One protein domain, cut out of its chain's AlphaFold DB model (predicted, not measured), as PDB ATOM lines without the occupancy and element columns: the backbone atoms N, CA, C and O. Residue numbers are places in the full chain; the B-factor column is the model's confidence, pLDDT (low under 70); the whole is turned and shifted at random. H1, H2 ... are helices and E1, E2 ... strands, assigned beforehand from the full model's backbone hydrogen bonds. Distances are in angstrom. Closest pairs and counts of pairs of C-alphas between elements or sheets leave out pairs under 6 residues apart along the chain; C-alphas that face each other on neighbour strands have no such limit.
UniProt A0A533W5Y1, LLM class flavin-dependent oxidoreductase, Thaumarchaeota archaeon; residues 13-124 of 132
ATOM      1  N   ILE A  13       6.273 -41.484  38.422       94.38
ATOM      2  CA  ILE A  13       5.298 -41.528  37.321       94.38
ATOM      3  C   ILE A  13       6.011 -42.055  36.079       94.38
ATOM      4  O   ILE A  13       6.943 -41.429  35.578       94.38
ATOM      5  N   LEU A  14       5.564 -43.197  35.569       95.31
ATOM      6  CA  LEU A  14       6.184 -43.853  34.424       95.31
ATOM      7  C   LEU A  14       5.216 -43.910  33.245       95.31
ATOM      8  O   LEU A  14       4.048 -44.264  33.415       95.31
ATOM      9  N   ARG A  15       5.699 -43.567  32.047       94.12
ATOM     10  CA  ARG A  15       4.893 -43.554  30.819       94.12
ATOM     11  C   ARG A  15       5.443 -44.559  29.816       94.12
ATOM     12  O   ARG A  15       6.601 -44.469  29.425       94.12
ATOM     13  N   SER A  16       4.608 -45.488  29.366       92.62
ATOM     14  CA  SER A  16       4.960 -46.355  28.240       92.62
ATOM     15  C   SER A  16       5.131 -45.541  26.962       92.62
ATOM     16  O   SER A  16       4.332 -44.646  26.683       92.62
ATOM     17  N   ASP A  17       6.170 -45.863  26.199       94.56
ATOM     18  CA  ASP A  17       6.533 -45.178  24.961       94.56
ATOM     19  C   ASP A  17       5.997 -45.932  23.748       94.56
ATOM     20  O   ASP A  17       6.740 -46.595  23.031       94.56
ATOM     21  N   TYR A  18       4.674 -45.857  23.601       91.94
ATOM     22  CA  TYR A  18       3.931 -46.399  22.471       91.94
ATOM     23  C   TYR A  18       3.475 -45.264  21.551       91.94
ATOM     24  O   TYR A  18       2.843 -44.300  21.999       91.94
ATOM     25  N   LEU A  19       3.754 -45.412  20.263       88.62
ATOM     26  CA  LEU A  19       3.307 -44.537  19.181       88.62
ATOM     27  C   LEU A  19       1.886 -44.884  18.713       88.62
ATOM     28  O   LEU A  19       1.231 -44.061  18.082       88.62
ATOM     29  N   MET A  20       1.382 -46.071  19.058       84.44
ATOM     30  CA  MET A  20      -0.003 -46.474  18.802       84.44
ATOM     31  C   MET A  20      -0.590 -47.281  19.972       84.44
ATOM     32  O   MET A  20       0.155 -47.830  20.779       84.44
ATOM     33  N   PRO A  21      -1.921 -47.404  20.092       80.38
ATOM     34  CA  PRO A  21      -2.525 -48.274  21.101       80.38
ATOM     35  C   PRO A  21      -2.118 -49.746  20.918       80.38
ATOM     36  O   PRO A  21      -2.095 -50.264  19.799       80.38
ATOM     37  N   THR A  22      -1.820 -50.443  22.019       71.00
ATOM     38  CA  THR A  22      -1.346 -51.839  22.003       71.00
ATOM     39  C   THR A  22      -2.233 -52.764  22.854       71.00
ATOM     40  O   THR A  22      -2.780 -52.366  23.883       71.00
ATOM     41  N   GLY A  23      -2.404 -54.026  22.432       66.69
ATOM     42  CA  GLY A  23      -3.108 -55.069  23.204       66.69
ATOM     43  C   GLY A  23      -4.603 -54.811  23.466       66.69
ATOM     44  O   GLY A  23      -5.333 -54.403  22.568       66.69
ATOM     45  N   VAL A  24      -5.049 -55.046  24.712       52.12
ATOM     46  CA  VAL A  24      -6.427 -54.806  25.219       52.12
ATOM     47  C   VAL A  24      -6.874 -53.338  25.116       52.12
ATOM     48  O   VAL A  24      -8.038 -53.035  25.352       52.12
ATOM     49  N   LEU A  25      -5.955 -52.426  24.778       53.56
ATOM     50  CA  LEU A  25      -6.207 -51.003  24.556       53.56
ATOM     51  C   LEU A  25      -6.440 -50.661  23.078       53.56
ATOM     52  O   LEU A  25      -6.596 -49.486  22.764       53.56
ATOM     53  N   ARG A  26      -6.504 -51.656  22.179       56.66
ATOM     54  CA  ARG A  26      -6.986 -51.504  20.791       56.66
ATOM     55  C   ARG A  26      -8.501 -51.236  20.716       56.66
ATOM     56  O   ARG A  26      -9.149 -51.657  19.766       56.66
ATOM     57  N   GLU A  27      -9.077 -50.560  21.707       59.09
ATOM     58  CA  GLU A  27     -10.313 -49.820  21.461       59.09
ATOM     59  C   GLU A  27      -9.943 -48.746  20.437       59.09
ATOM     60  O   GLU A  27      -9.070 -47.922  20.713       59.09
ATOM     61  N   GLU A  28     -10.543 -48.815  19.248       58.69
ATOM     62  CA  GLU A  28     -10.128 -48.090  18.035       58.69
ATOM     63  C   GLU A  28     -10.059 -46.556  18.195       58.69
ATOM     64  O   GLU A  28      -9.440 -45.890  17.371       58.69
ATOM     65  N   ASP A  29     -10.559 -46.009  19.310       61.22
ATOM     66  CA  ASP A  29     -10.654 -44.573  19.577       61.22
ATOM     67  C   ASP A  29      -9.819 -44.059  20.765       61.22
ATOM     68  O   ASP A  29      -9.892 -42.871  21.098       61.22
ATOM     69  N   ARG A  30      -9.020 -44.893  21.453       68.38
ATOM     70  CA  ARG A  30      -8.198 -44.372  22.564       68.38
ATOM     71  C   ARG A  30      -6.923 -43.701  22.050       68.38
ATOM     72  O   ARG A  30      -6.083 -44.376  21.455       68.38
ATOM     73  N   PRO A  31      -6.697 -42.405  22.343       72.56
ATOM     74  CA  PRO A  31      -5.442 -41.762  21.983       72.56
ATOM     75  C   PRO A  31      -4.274 -42.427  22.724       72.56
ATOM     76  O   PRO A  31      -4.390 -42.763  23.905       72.56
ATOM     77  N   SER A  32      -3.127 -42.567  22.052       84.00
ATOM     78  CA  SER A  32      -1.844 -42.876  22.695       84.00
ATOM     79  C   SER A  32      -0.997 -41.602  22.753       84.00
ATOM     80  O   SER A  32      -0.331 -41.274  21.772       84.00
ATOM     81  N   PRO A  33      -1.025 -40.837  23.864       89.81
ATOM     82  CA  PRO A  33      -0.176 -39.661  24.001       89.81
ATOM     83  C   PRO A  33       1.302 -40.026  23.862       89.81
ATOM     84  O   PRO A  33       1.774 -40.938  24.555       89.81
ATOM     85  N   GLU A  34       2.023 -39.285  23.018       93.88
ATOM     86  CA  GLU A  34       3.463 -39.463  22.812       93.88
ATOM     87  C   GLU A  34       4.206 -39.283  24.144       93.88
ATOM     88  O   GLU A  34       3.906 -38.385  24.943       93.88
ATOM     89  N   CYS A  35       5.134 -40.198  24.425       96.38
ATOM     90  CA  CYS A  35       5.752 -40.321  25.738       96.38
ATOM     91  C   CYS A  35       6.549 -39.082  26.135       96.38
ATOM     92  O   CYS A  35       6.310 -38.540  27.210       96.38
ATOM     93  N   TRP A  36       7.463 -38.602  25.298       97.69
ATOM     94  CA  TRP A  36       8.383 -37.524  25.664       97.69
ATOM     95  C   TRP A  36       7.693 -36.163  25.784       97.69
ATOM     96  O   TRP A  36       8.016 -35.396  26.694       97.69
ATOM     97  N   VAL A  37       6.683 -35.897  24.956       97.44
ATOM     98  CA  VAL A  37       5.776 -34.750  25.092       97.44
ATOM     99  C   VAL A  37       5.021 -34.834  26.419       97.44
ATOM    100  O   VAL A  37       4.981 -33.862  27.178       97.44
ATOM    101  N   THR A  38       4.487 -36.013  26.754       97.00
ATOM    102  CA  THR A  38       3.805 -36.244  28.038       97.00
ATOM    103  C   THR A  38       4.753 -36.021  29.220       97.00
ATOM    104  O   THR A  38       4.388 -35.351  30.186       97.00
ATOM    105  N   LEU A  39       5.987 -36.530  29.153       98.00
ATOM    106  CA  LEU A  39       6.987 -36.352  30.209       98.00
ATOM    107  C   LEU A  39       7.398 -34.883  30.367       98.00
ATOM    108  O   LEU A  39       7.629 -34.449  31.493       98.00
ATOM    109  N   GLY A  40       7.416 -34.092  29.290       98.12
ATOM    110  CA  GLY A  40       7.584 -32.637  29.370       98.12
ATOM    111  C   GLY A  40       6.465 -31.952  30.158       98.12
ATOM    112  O   GLY A  40       6.736 -31.141  31.046       98.12
ATOM    113  N   ALA A  41       5.208 -32.333  29.914       97.25
ATOM    114  CA  ALA A  41       4.075 -31.829  30.690       97.25
ATOM    115  C   ALA A  41       4.151 -32.253  32.169       97.25
ATOM    116  O   ALA A  41       3.896 -31.439  33.061       97.25
ATOM    117  N   VAL A  42       4.560 -33.499  32.449       95.94
ATOM    118  CA  VAL A  42       4.794 -33.995  33.818       95.94
ATOM    119  C   VAL A  42       5.907 -33.204  34.499       95.94
ATOM    120  O   VAL A  42       5.729 -32.779  35.642       95.94
ATOM    121  N   ALA A  43       7.025 -32.962  33.811       97.00
ATOM    122  CA  ALA A  43       8.145 -32.187  34.331       97.00
ATOM    123  C   ALA A  43       7.691 -30.792  34.784       97.00
ATOM    124  O   ALA A  43       7.979 -30.405  35.916       97.00
ATOM    125  N   ALA A  44       6.914 -30.095  33.946       96.81
ATOM    126  CA  ALA A  44       6.393 -28.757  34.226       96.81
ATOM    127  C   ALA A  44       5.319 -28.729  35.331       96.81
ATOM    128  O   ALA A  44       5.230 -27.767  36.097       96.81
ATOM    129  N   SER A  45       4.507 -29.785  35.435       95.38
ATOM    130  CA  SER A  45       3.341 -29.827  36.332       95.38
ATOM    131  C   SER A  45       3.644 -30.402  37.720       95.38
ATOM    132  O   SER A  45       2.791 -30.371  38.608       95.38
ATOM    133  N   THR A  46       4.846 -30.940  37.936       93.06
ATOM    134  CA  THR A  46       5.235 -31.615  39.182       93.06
ATOM    135  C   THR A  46       6.534 -31.050  39.746       93.06
ATOM    136  O   THR A  46       7.335 -30.462  39.030       93.06
ATOM    137  N   ARG A  47       6.747 -31.207  41.059       92.44
ATOM    138  CA  ARG A  47       7.916 -30.635  41.762       92.44
ATOM    139  C   ARG A  47       8.742 -31.636  42.566       92.44
ATOM    140  O   ARG A  47       9.821 -31.288  43.016       92.44
ATOM    141  N   ARG A  48       8.221 -32.843  42.805       91.56
ATOM    142  CA  ARG A  48       8.837 -33.820  43.722       91.56
ATOM    143  C   ARG A  48       8.982 -35.208  43.114       91.56
ATOM    144  O   ARG A  48      10.015 -35.834  43.281       91.56
ATOM    145  N   VAL A  49       7.957 -35.673  42.405       94.25
ATOM    146  CA  VAL A  49       7.920 -37.035  41.865       94.25
ATOM    147  C   VAL A  49       8.985 -37.230  40.784       94.25
ATOM    148  O   VAL A  49       9.154 -36.361  39.917       94.25
ATOM    149  N   ALA A  50       9.700 -38.352  40.841       96.38
ATOM    150  CA  ALA A  50      10.561 -38.781  39.750       96.38
ATOM    151  C   ALA A  50       9.701 -39.293  38.590       96.38
ATOM    152  O   ALA A  50       8.556 -39.714  38.776       96.38
ATOM    153  N   PHE A  51      10.212 -39.236  37.370       97.81
ATOM    154  CA  PHE A  51       9.443 -39.680  36.211       97.81
ATOM    155  C   PHE A  51      10.338 -40.192  35.100       97.81
ATOM    156  O   PHE A  51      11.535 -39.916  35.079       97.81
ATOM    157  N   GLY A  52       9.757 -40.931  34.163       98.12
ATOM    158  CA  GLY A  52      10.509 -41.430  33.025       98.12
ATOM    159  C   GLY A  52       9.705 -42.316  32.083       98.12
ATOM    160  O   GLY A  52       8.556 -42.669  32.369       98.12
ATOM    161  N   PRO A  53      10.309 -42.678  30.945       97.69
ATOM    162  CA  PRO A  53       9.762 -43.690  30.054       97.69
ATOM    163  C   PRO A  53       9.826 -45.093  30.685       97.69
ATOM    164  O   PRO A  53      10.743 -45.408  31.444       97.69
ATOM    165  N   LEU A  54       8.882 -45.966  30.318       94.62
ATOM    166  CA  LEU A  54       8.849 -47.378  30.726       94.62
ATOM    167  C   LEU A  54       8.560 -48.303  29.536       94.62
ATOM    168  O   LEU A  54       7.422 -48.706  29.305       94.62
ATOM    169  N   VAL A  55       9.551 -48.660  28.727       94.38
ATOM    170  CA  VAL A  55      10.837 -47.975  28.494       94.38
ATOM    171  C   VAL A  55      10.828 -47.475  27.049       94.38
ATOM    172  O   VAL A  55      10.075 -48.007  26.238       94.38
ATOM    173  N   THR A  56      11.658 -46.494  26.699       97.19
ATOM    174  CA  THR A  56      11.772 -46.034  25.306       97.19
ATOM    175  C   THR A  56      12.419 -47.108  24.425       97.19
ATOM    176  O   THR A  56      13.517 -47.568  24.744       97.19
ATOM    177  N   PRO A  57      11.808 -47.516  23.301       97.00
ATOM    178  CA  PRO A  57      12.477 -48.382  22.340       97.00
ATOM    179  C   PRO A  57      13.639 -47.652  21.655       97.00
ATOM    180  O   PRO A  57      13.476 -46.563  21.105       97.00
ATOM    181  N   VAL A  58      14.825 -48.261  21.670       96.88
ATOM    182  CA  VAL A  58      16.054 -47.679  21.109       96.88
ATOM    183  C   VAL A  58      15.940 -47.423  19.605       96.88
ATOM    184  O   VAL A  58      16.520 -46.473  19.098       96.88
ATOM    185  N   GLY A  59      15.138 -48.228  18.903       95.44
ATOM    186  CA  GLY A  59      14.945 -48.108  17.458       95.44
ATOM    187  C   GLY A  59      14.092 -46.913  17.018       95.44
ATOM    188  O   GLY A  59      14.056 -46.618  15.832       95.44
ATOM    189  N   PHE A  60      13.413 -46.212  17.935       95.62
ATOM    190  CA  PHE A  60      12.524 -45.102  17.560       95.62
ATOM    191  C   PHE A  60      13.240 -43.770  17.356       95.62
ATOM    192  O   PHE A  60      12.712 -42.873  16.695       95.62
ATOM    193  N   ARG A  61      14.414 -43.586  17.967       94.06
ATOM    194  CA  ARG A  61      15.088 -42.284  18.018       94.06
ATOM    195  C   ARG A  61      16.588 -42.466  17.872       94.06
ATOM    196  O   ARG A  61      17.166 -43.410  18.400       94.06
ATOM    197  N   ASN A  62      17.233 -41.508  17.214       96.56
ATOM    198  CA  ASN A  62      18.689 -41.446  17.178       96.56
ATOM    199  C   ASN A  62      19.260 -41.393  18.624       96.56
ATOM    200  O   ASN A  62      18.768 -40.592  19.425       96.56
ATOM    201  N   PRO A  63      20.300 -42.177  18.975       97.75
ATOM    202  CA  PRO A  63      20.836 -42.215  20.339       97.75
ATOM    203  C   PRO A  63      21.336 -40.861  20.870       97.75
ATOM    204  O   PRO A  63      21.130 -40.540  22.040       97.75
ATOM    205  N   ALA A  64      21.951 -40.029  20.025       97.69
ATOM    206  CA  ALA A  64      22.402 -38.697  20.431       97.69
ATOM    207  C   ALA A  64      21.216 -37.745  20.668       97.69
ATOM    208  O   ALA A  64      21.244 -36.944  21.607       97.69
ATOM    209  N   LEU A  65      20.148 -37.866  19.868       98.19
ATOM    210  CA  LEU A  65      18.894 -37.143  20.098       98.19
ATOM    211  C   LEU A  65      18.244 -37.576  21.419       98.19
ATOM    212  O   LEU A  65      17.870 -36.716  22.214       98.19
ATOM    213  N   LEU A  66      18.170 -38.883  21.690       98.44
ATOM    214  CA  LEU A  66      17.645 -39.417  22.949       98.44
ATOM    215  C   LEU A  66      18.411 -38.859  24.157       98.44
ATOM    216  O   LEU A  66      17.796 -38.389  25.114       98.44
ATOM    217  N   ALA A  67      19.746 -38.844  24.093       98.56
ATOM    218  CA  ALA A  67      20.577 -38.255  25.139       98.56
ATOM    219  C   ALA A  67      20.289 -36.758  25.325       98.56
ATOM    220  O   ALA A  67      20.129 -36.297  26.453       98.56
ATOM    221  N   ARG A  68      20.159 -35.993  24.230       98.31
ATOM    222  CA  ARG A  68      19.823 -34.563  24.291       98.31
ATOM    223  C   ARG A  68      18.465 -34.329  24.949       98.31
ATOM    224  O   ARG A  68      18.380 -33.497  25.849       98.31
ATOM    225  N   MET A  69      17.435 -35.065  24.531       98.44
ATOM    226  CA  MET A  69      16.089 -34.984  25.107       98.44
ATOM    227  C   MET A  69      16.108 -35.305  26.606       98.44
ATOM    228  O   MET A  69      15.523 -34.568  27.402       98.44
ATOM    229  N   ALA A  70      16.824 -36.364  26.996       98.50
ATOM    230  CA  ALA A  70      16.972 -36.763  28.389       98.50
ATOM    231  C   ALA A  70      17.669 -35.685  29.226       98.50
ATOM    232  O   ALA A  70      17.134 -35.288  30.257       98.50
ATOM    233  N   CYS A  71      18.808 -35.156  28.770       98.56
ATOM    234  CA  CYS A  71      19.514 -34.085  29.474       98.56
ATOM    235  C   CYS A  71      18.638 -32.838  29.638       98.56
ATOM    236  O   CYS A  71      18.570 -32.286  30.733       98.56
ATOM    237  N   THR A  72      17.919 -32.421  28.591       98.38
ATOM    238  CA  THR A  72      17.018 -31.261  28.660       98.38
ATOM    239  C   THR A  72      15.915 -31.460  29.697       98.38
ATOM    240  O   THR A  72      15.728 -30.598  30.557       98.38
ATOM    241  N   LEU A  73      15.205 -32.593  29.666       97.94
ATOM    242  CA  LEU A  73      14.157 -32.873  30.652       97.94
ATOM    243  C   LEU A  73      14.718 -33.043  32.063       97.94
ATOM    244  O   LEU A  73      14.097 -32.578  33.018       97.94
ATOM    245  N   HIS A  74      15.881 -33.675  32.212       98.19
ATOM    246  CA  HIS A  74      16.551 -33.813  33.500       98.19
ATOM    247  C   HIS A  74      16.876 -32.436  34.094       98.19
ATOM    248  O   HIS A  74      16.502 -32.169  35.232       98.19
ATOM    249  N   SER A  75      17.461 -31.523  33.312       97.56
ATOM    250  CA  SER A  75      17.748 -30.156  33.759       97.56
ATOM    251  C   SER A  75      16.483 -29.357  34.085       97.56
ATOM    252  O   SER A  75      16.423 -28.721  35.128       97.56
ATOM    253  N   PHE A  76      15.447 -29.409  33.242       97.31
ATOM    254  CA  PHE A  76      14.200 -28.656  33.469       97.31
ATOM    255  C   PHE A  76      13.327 -29.216  34.593       97.31
ATOM    256  O   PHE A  76      12.349 -28.585  34.993       97.31
ATOM    257  N   SER A  77      13.662 -30.399  35.101       97.56
ATOM    258  CA  SER A  77      12.946 -31.038  36.195       97.56
ATOM    259  C   SER A  77      13.729 -31.089  37.501       97.56
ATOM    260  O   SER A  77      13.299 -31.804  38.402       97.56
ATOM    261  N   ASP A  78      14.836 -30.355  37.626       96.94
ATOM    262  CA  ASP A  78      15.726 -30.403  38.795       96.94
ATOM    263  C   ASP A  78      16.206 -31.834  39.106       96.94
ATOM    264  O   ASP A  78      16.241 -32.283  40.250       96.94
ATOM    265  N   GLY A  79      16.542 -32.588  38.057       97.31
ATOM    266  CA  GLY A  79      17.169 -33.901  38.161       97.31
ATOM    267  C   GLY A  79      16.223 -35.087  38.365       97.31
ATOM    268  O   GLY A  79      16.671 -36.193  38.660       97.31
ATOM    269  N   ARG A  80      14.911 -34.895  38.197       97.50
ATOM    270  CA  ARG A  80      13.890 -35.920  38.497       97.50
ATOM    271  C   ARG A  80      13.668 -36.961  37.397       97.50
ATOM    272  O   ARG A  80      12.931 -37.924  37.619       97.50
ATOM    273  N   LEU A  81      14.265 -36.780  36.218       98.31
ATOM    274  CA  LEU A  81      14.155 -37.750  35.129       98.31
ATOM    275  C   LEU A  81      14.977 -39.013  35.421       98.31
ATOM    276  O   LEU A  81      16.190 -38.932  35.619       98.31
ATOM    277  N   VAL A  82      14.331 -40.174  35.308       97.81
ATOM    278  CA  VAL A  82      14.959 -41.495  35.207       97.81
ATOM    279  C   VAL A  82      14.873 -41.972  33.760       97.81
ATOM    280  O   VAL A  82      13.785 -42.197  33.233       97.81
ATOM    281  N   LEU A  83      16.021 -42.125  33.097       98.06
ATOM    282  CA  LEU A  83      16.081 -42.548  31.700       98.06
ATOM    283  C   LEU A  83      16.042 -44.080  31.580       98.06
ATOM    284  O   LEU A  83      17.030 -44.751  31.871       98.06
ATOM    285  N   GLY A  84      14.919 -44.622  31.106       97.25
ATOM    286  CA  GLY A  84      14.764 -46.037  30.757       97.25
ATOM    287  C   GLY A  84      14.599 -46.247  29.251       97.25
ATOM    288  O   GLY A  84      13.664 -45.724  28.648       97.25
ATOM    289  N   PHE A  85      15.462 -47.048  28.629       97.88
ATOM    290  CA  PHE A  85      15.316 -47.448  27.226       97.88
ATOM    291  C   PHE A  85      15.735 -48.906  27.012       97.88
ATOM    292  O   PHE A  85      16.481 -49.469  27.812       97.88
ATOM    293  N   GLY A  86      15.214 -49.535  25.960       97.62
ATOM    294  CA  GLY A  86      15.404 -50.960  25.690       97.62
ATOM    295  C   GLY A  86      15.297 -51.309  24.208       97.62
ATOM    296  O   GLY A  86      15.054 -50.449  23.371       97.62
ATOM    297  N   ALA A  87      15.463 -52.588  23.870       97.50
ATOM    298  CA  ALA A  87      15.578 -53.049  22.479       97.50
ATOM    299  C   ALA A  87      14.273 -52.966  21.655       97.50
ATOM    300  O   ALA A  87      14.292 -53.184  20.446       97.50
ATOM    301  N   GLY A  88      13.134 -52.680  22.293       95.25
ATOM    302  CA  GLY A  88      11.824 -52.699  21.642       95.25
ATOM    303  C   GLY A  88      11.335 -54.107  21.286       95.25
ATOM    304  O   GLY A  88      12.107 -55.062  21.130       95.25
ATOM    305  N   TRP A  89      10.015 -54.253  21.193       93.62
ATOM    306  CA  TRP A  89       9.391 -55.577  21.119       93.62
ATOM    307  C   TRP A  89       8.182 -55.663  20.185       93.62
ATOM    308  O   TRP A  89       7.941 -56.735  19.631       93.62
ATOM    309  N   PHE A  90       7.433 -54.575  19.987       92.81
ATOM    310  CA  PHE A  90       6.157 -54.643  19.285       92.81
ATOM    311  C   PHE A  90       6.302 -54.357  17.787       92.81
ATOM    312  O   PHE A  90       6.314 -53.211  17.350       92.81
ATOM    313  N   ARG A  91       6.416 -55.425  16.991       93.75
ATOM    314  CA  ARG A  91       6.661 -55.357  15.541       93.75
ATOM    315  C   ARG A  91       5.668 -54.476  14.785       93.75
ATOM    316  O   ARG A  91       6.088 -53.688  13.945       93.75
ATOM    317  N   ASP A  92       4.376 -54.630  15.059       91.12
ATOM    318  CA  ASP A  92       3.337 -53.951  14.281       91.12
ATOM    319  C   ASP A  92       3.417 -52.433  14.447       91.12
ATOM    320  O   ASP A  92       3.271 -51.705  13.473       91.12
ATOM    321  N   GLU A  93       3.740 -51.957  15.650       90.75
ATOM    322  CA  GLU A  93       3.953 -50.534  15.912       90.75
ATOM    323  C   GLU A  93       5.168 -49.973  15.185       90.75
ATOM    324  O   GLU A  93       5.083 -48.883  14.620       90.75
ATOM    325  N   TYR A  94       6.277 -50.714  15.164       94.50
ATOM    326  CA  TYR A  94       7.455 -50.314  14.398       94.50
ATOM    327  C   TYR A  94       7.093 -50.110  12.927       94.50
ATOM    328  O   TYR A  94       7.318 -49.034  12.377       94.50
ATOM    329  N   LEU A  95       6.460 -51.112  12.314       94.25
ATOM    330  CA  LEU A  95       6.133 -51.079  10.889       94.25
ATOM    331  C   LEU A  95       5.062 -50.032  10.561       94.25
ATOM    332  O   LEU A  95       5.191 -49.330   9.561       94.25
ATOM    333  N   ALA A  96       4.040 -49.879  11.409       91.31
ATOM    334  CA  ALA A  96       2.986 -48.880  11.225       91.31
ATOM    335  C   ALA A  96       3.516 -47.437  11.259       91.31
ATOM    336  O   ALA A  96       2.929 -46.557  10.637       91.31
ATOM    337  N   ASN A  97       4.632 -47.199  11.955       90.94
ATOM    338  CA  ASN A  97       5.267 -45.885  12.072       90.94
ATOM    339  C   ASN A  97       6.510 -45.731  11.174       90.94
ATOM    340  O   ASN A  97       7.259 -44.769  11.321       90.94
ATOM    341  N   GLY A  98       6.736 -46.660  10.238       94.56
ATOM    342  CA  GLY A  98       7.823 -46.571   9.257       94.56
ATOM    343  C   GLY A  98       9.215 -46.927   9.790       94.56
ATOM    344  O   GLY A  98      10.209 -46.611   9.141       94.56
ATOM    345  N   TYR A  99       9.307 -47.587  10.946       96.00
ATOM    346  CA  TYR A  99      10.564 -48.096  11.487       96.00
ATOM    347  C   TYR A  99      10.844 -49.522  11.021       96.00
ATOM    348  O   TYR A  99       9.948 -50.362  10.901       96.00
ATOM    349  N   GLU A 100      12.124 -49.832  10.849       95.31
ATOM    350  CA  GLU A 100      12.566 -51.205  10.645       95.31
ATOM    351  C   GLU A 100      12.411 -52.023  11.930       95.31
ATOM    352  O   GLU A 100      12.722 -51.563  13.028       95.31
ATOM    353  N   PHE A 101      11.989 -53.279  11.788       96.81
ATOM    354  CA  PHE A 101      11.943 -54.230  12.894       96.81
ATOM    355  C   PHE A 101      12.886 -55.409  12.618       96.81
ATOM    356  O   PHE A 101      12.420 -56.493  12.242       96.81
ATOM    357  N   PRO A 102      14.213 -55.215  12.762       96.56
ATOM    358  CA  PRO A 102      15.186 -56.268  12.496       96.56
ATOM    359  C   PRO A 102      15.088 -57.376  13.558       96.56
ATOM    360  O   PRO A 102      14.418 -57.186  14.578       96.56
ATOM    361  N   PRO A 103      15.719 -58.546  13.361       97.69
ATOM    362  CA  PRO A 103      15.782 -59.621  14.350       97.69
ATOM    363  C   PRO A 103      16.204 -59.158  15.753       97.69
ATOM    364  O   PRO A 103      16.893 -58.156  15.928       97.69
ATOM    365  N   PHE A 104      15.814 -59.913  16.786       97.06
ATOM    366  CA  PHE A 104      16.083 -59.530  18.180       97.06
ATOM    367  C   PHE A 104      17.571 -59.311  18.472       97.06
ATOM    368  O   PHE A 104      17.908 -58.367  19.182       97.06
ATOM    369  N   ARG A 105      18.449 -60.153  17.908       97.75
ATOM    370  CA  ARG A 105      19.906 -60.009  18.039       97.75
ATOM    371  C   ARG A 105      20.352 -58.607  17.626       97.75
ATOM    372  O   ARG A 105      21.024 -57.943  18.404       97.75
ATOM    373  N   ASP A 106      19.908 -58.151  16.464       97.31
ATOM    374  CA  ASP A 106      20.320 -56.870  15.896       97.31
ATOM    375  C   ASP A 106      19.764 -55.706  16.722       97.31
ATOM    376  O   ASP A 106      20.493 -54.777  17.051       97.31
ATOM    377  N   ARG A 107      18.504 -55.788  17.174       97.19
ATOM    378  CA  ARG A 107      17.928 -54.777  18.086       97.19
ATOM    379  C   ARG A 107      18.642 -54.719  19.435       97.19
ATOM    380  O   ARG A 107      18.761 -53.655  20.041       97.19
ATOM    381  N   PHE A 108      19.108 -55.861  19.935       98.00
ATOM    382  CA  PHE A 108      19.895 -55.914  21.160       98.00
ATOM    383  C   PHE A 108      21.295 -55.324  20.950       98.00
ATOM    384  O   PHE A 108      21.764 -54.565  21.793       98.00
ATOM    385  N   GLU A 109      21.939 -55.591  19.811       97.81
ATOM    386  CA  GLU A 109      23.199 -54.938  19.434       97.81
ATOM    387  C   GLU A 109      23.023 -53.414  19.314       97.81
ATOM    388  O   GLU A 109      23.789 -52.674  19.929       97.81
ATOM    389  N   GLN A 110      21.955 -52.938  18.661       97.38
ATOM    390  CA  GLN A 110      21.592 -51.514  18.606       97.38
ATOM    391  C   GLN A 110      21.440 -50.895  20.005       97.38
ATOM    392  O   GLN A 110      21.896 -49.776  20.240       97.38
ATOM    393  N   LEU A 111      20.848 -51.618  20.966       98.12
ATOM    394  CA  LEU A 111      20.766 -51.171  22.361       98.12
ATOM    395  C   LEU A 111      22.156 -51.030  23.001       98.12
ATOM    396  O   LEU A 111      22.425 -50.030  23.671       98.12
ATOM    397  N   LEU A 112      23.043 -52.007  22.798       98.12
ATOM    398  CA  LEU A 112      24.409 -51.965  23.330       98.12
ATOM    399  C   LEU A 112      25.228 -50.819  22.725       98.12
ATOM    400  O   LEU A 112      25.994 -50.169  23.440       98.12
ATOM    401  N   GLU A 113      25.066 -50.546  21.434       98.00
ATOM    402  CA  GLU A 113      25.696 -49.403  20.770       98.00
ATOM    403  C   GLU A 113      25.137 -48.073  21.275       98.00
ATOM    404  O   GLU A 113      25.897 -47.177  21.647       98.00
ATOM    405  N   ALA A 114      23.813 -47.965  21.403       98.19
ATOM    406  CA  ALA A 114      23.181 -46.780  21.962       98.19
ATOM    407  C   ALA A 114      23.658 -46.498  23.391       98.19
ATOM    408  O   ALA A 114      23.898 -45.341  23.722       98.19
ATOM    409  N   LEU A 115      23.881 -47.517  24.229       97.88
ATOM    410  CA  LEU A 115      24.452 -47.332  25.570       97.88
ATOM    411  C   LEU A 115      25.854 -46.701  25.536       97.88
ATOM    412  O   LEU A 115      26.161 -45.874  26.397       97.88
ATOM    413  N   LYS A 116      26.684 -47.035  24.538       98.19
ATOM    414  CA  LYS A 116      28.018 -46.432  24.349       98.19
ATOM    415  C   LYS A 116      27.952 -44.958  23.938       98.19
ATOM    416  O   LYS A 116      28.916 -44.235  24.168       98.19
ATOM    417  N   ILE A 117      26.831 -44.510  23.372       98.44
ATOM    418  CA  ILE A 117      26.602 -43.116  22.970       98.44
ATOM    419  C   ILE A 117      25.887 -42.341  24.082       98.44
ATOM    420  O   ILE A 117      26.369 -41.311  24.545       98.44
ATOM    421  N   VAL A 118      24.737 -42.842  24.531       98.50
ATOM    422  CA  VAL A 118      23.832 -42.148  25.453       98.50
ATOM    423  C   VAL A 118      24.505 -41.911  26.796       98.50
ATOM    424  O   VAL A 118      24.493 -40.785  27.282       98.50
ATOM    425  N   ARG A 119      25.136 -42.939  27.375       97.75
ATOM    426  CA  ARG A 119      25.716 -42.851  28.719       97.75
ATOM    427  C   ARG A 119      26.764 -41.738  28.862       97.75
ATOM    428  O   ARG A 119      26.579 -40.887  29.732       97.75
ATOM    429  N   PRO A 120      27.844 -41.683  28.055       98.06
ATOM    430  CA  PRO A 120      28.811 -40.591  28.170       98.06
ATOM    431  C   PRO A 120      28.179 -39.218  27.924       98.06
ATOM    432  O   PRO A 120      28.486 -38.298  28.679       98.06
ATOM    433  N   LEU A 121      27.262 -39.079  26.958       98.31
ATOM    434  CA  LEU A 121      26.578 -37.806  26.700       98.31
ATOM    435  C   LEU A 121      25.739 -37.342  27.901       98.31
ATOM    436  O   LEU A 121      25.772 -36.162  28.250       98.31
ATOM    437  N   THR A 122      25.029 -38.257  28.570       97.75
ATOM    438  CA  THR A 122      24.264 -37.941  29.790       97.75
ATOM    439  C   THR A 122      25.148 -37.641  30.998       97.75
ATOM    440  O   THR A 122      24.723 -36.944  31.911       97.75
ATOM    441  N   GLU A 123      26.395 -38.110  30.990       97.06
ATOM    442  CA  GLU A 123      27.408 -37.807  32.006       97.06
ATOM    443  C   GLU A 123      28.233 -36.546  31.646       97.06
ATOM    444  O   GLU A 123      29.255 -36.272  32.272       97.06
ATOM    445  N   GLY A 124      27.815 -35.778  30.628       95.88
ATOM    446  CA  GLY A 124      28.477 -34.538  30.204       95.88
ATOM    447  C   GLY A 124      29.801 -34.745  29.459       95.88
ATOM    448  O   GLY A 124      30.575 -33.802  29.302       95.88
TER     449      GLY A 124
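AT A GLANCE: This is residues 13 to 124 of the 132 residues of the protein "LLM class flavin-dependent oxidoreductase" of Thaumarchaeota archaeon (UniProt A0A533W5Y1). A flat slab has a two-strand parallel sheet, E1 and E2, with H1 packed on it, H2 side by side with H1, and H4 packed on H2; residues 23 to 28 stick out. The 112 printed residues, mostly helix in the named elements, run E1 H1 E2 H2 H3 H4. The whole is compact, radius of gyration of the C-alphas 14.5 A, spanning 36 by 36 by 17 A.

HOW THE PARTS SIT: Start at E1, residues 13 to 15, parallel to E2, residues 50 to 53; N 13 and O 50, 2.9 A apart, are within hydrogen-bond range. With H1, residues 35 to 45, between them, they form a strand-helix-strand unit with a right-handed crossover. H2, residues 63 to 76, touches H1 with residues 73 to 76 alone, at a shallow tilt of 13 degrees, closest C-alphas Gly 40 and Leu 73, 6.7 A. H4, residues 104 to 122, touches H2 with residues 114 to 122 alone, at a steep tilt of 45 degrees, closest C-alphas Ala 67 and Val 118, 5.1 A. H3, residues 91 to 96, touches no helix. O i to N i+4 pairs are within range throughout H1, H2 and H3, and 14 of 15 in H4.

IN THESE COORDINATES: Find E1 beginning at C-alpha 13 (5.298, -41.528, 37.321). H2 measures 20.0 A; H4 runs 25.8 A to C-alpha 122 (24.264, -37.941, 29.790), with a kink of 26 degrees near residue 116.

THE WHOLE: The printed part has no cut. Links E1 to H1 and H2 to H3 are long. Residues 23 to 30 have pLDDT under 70.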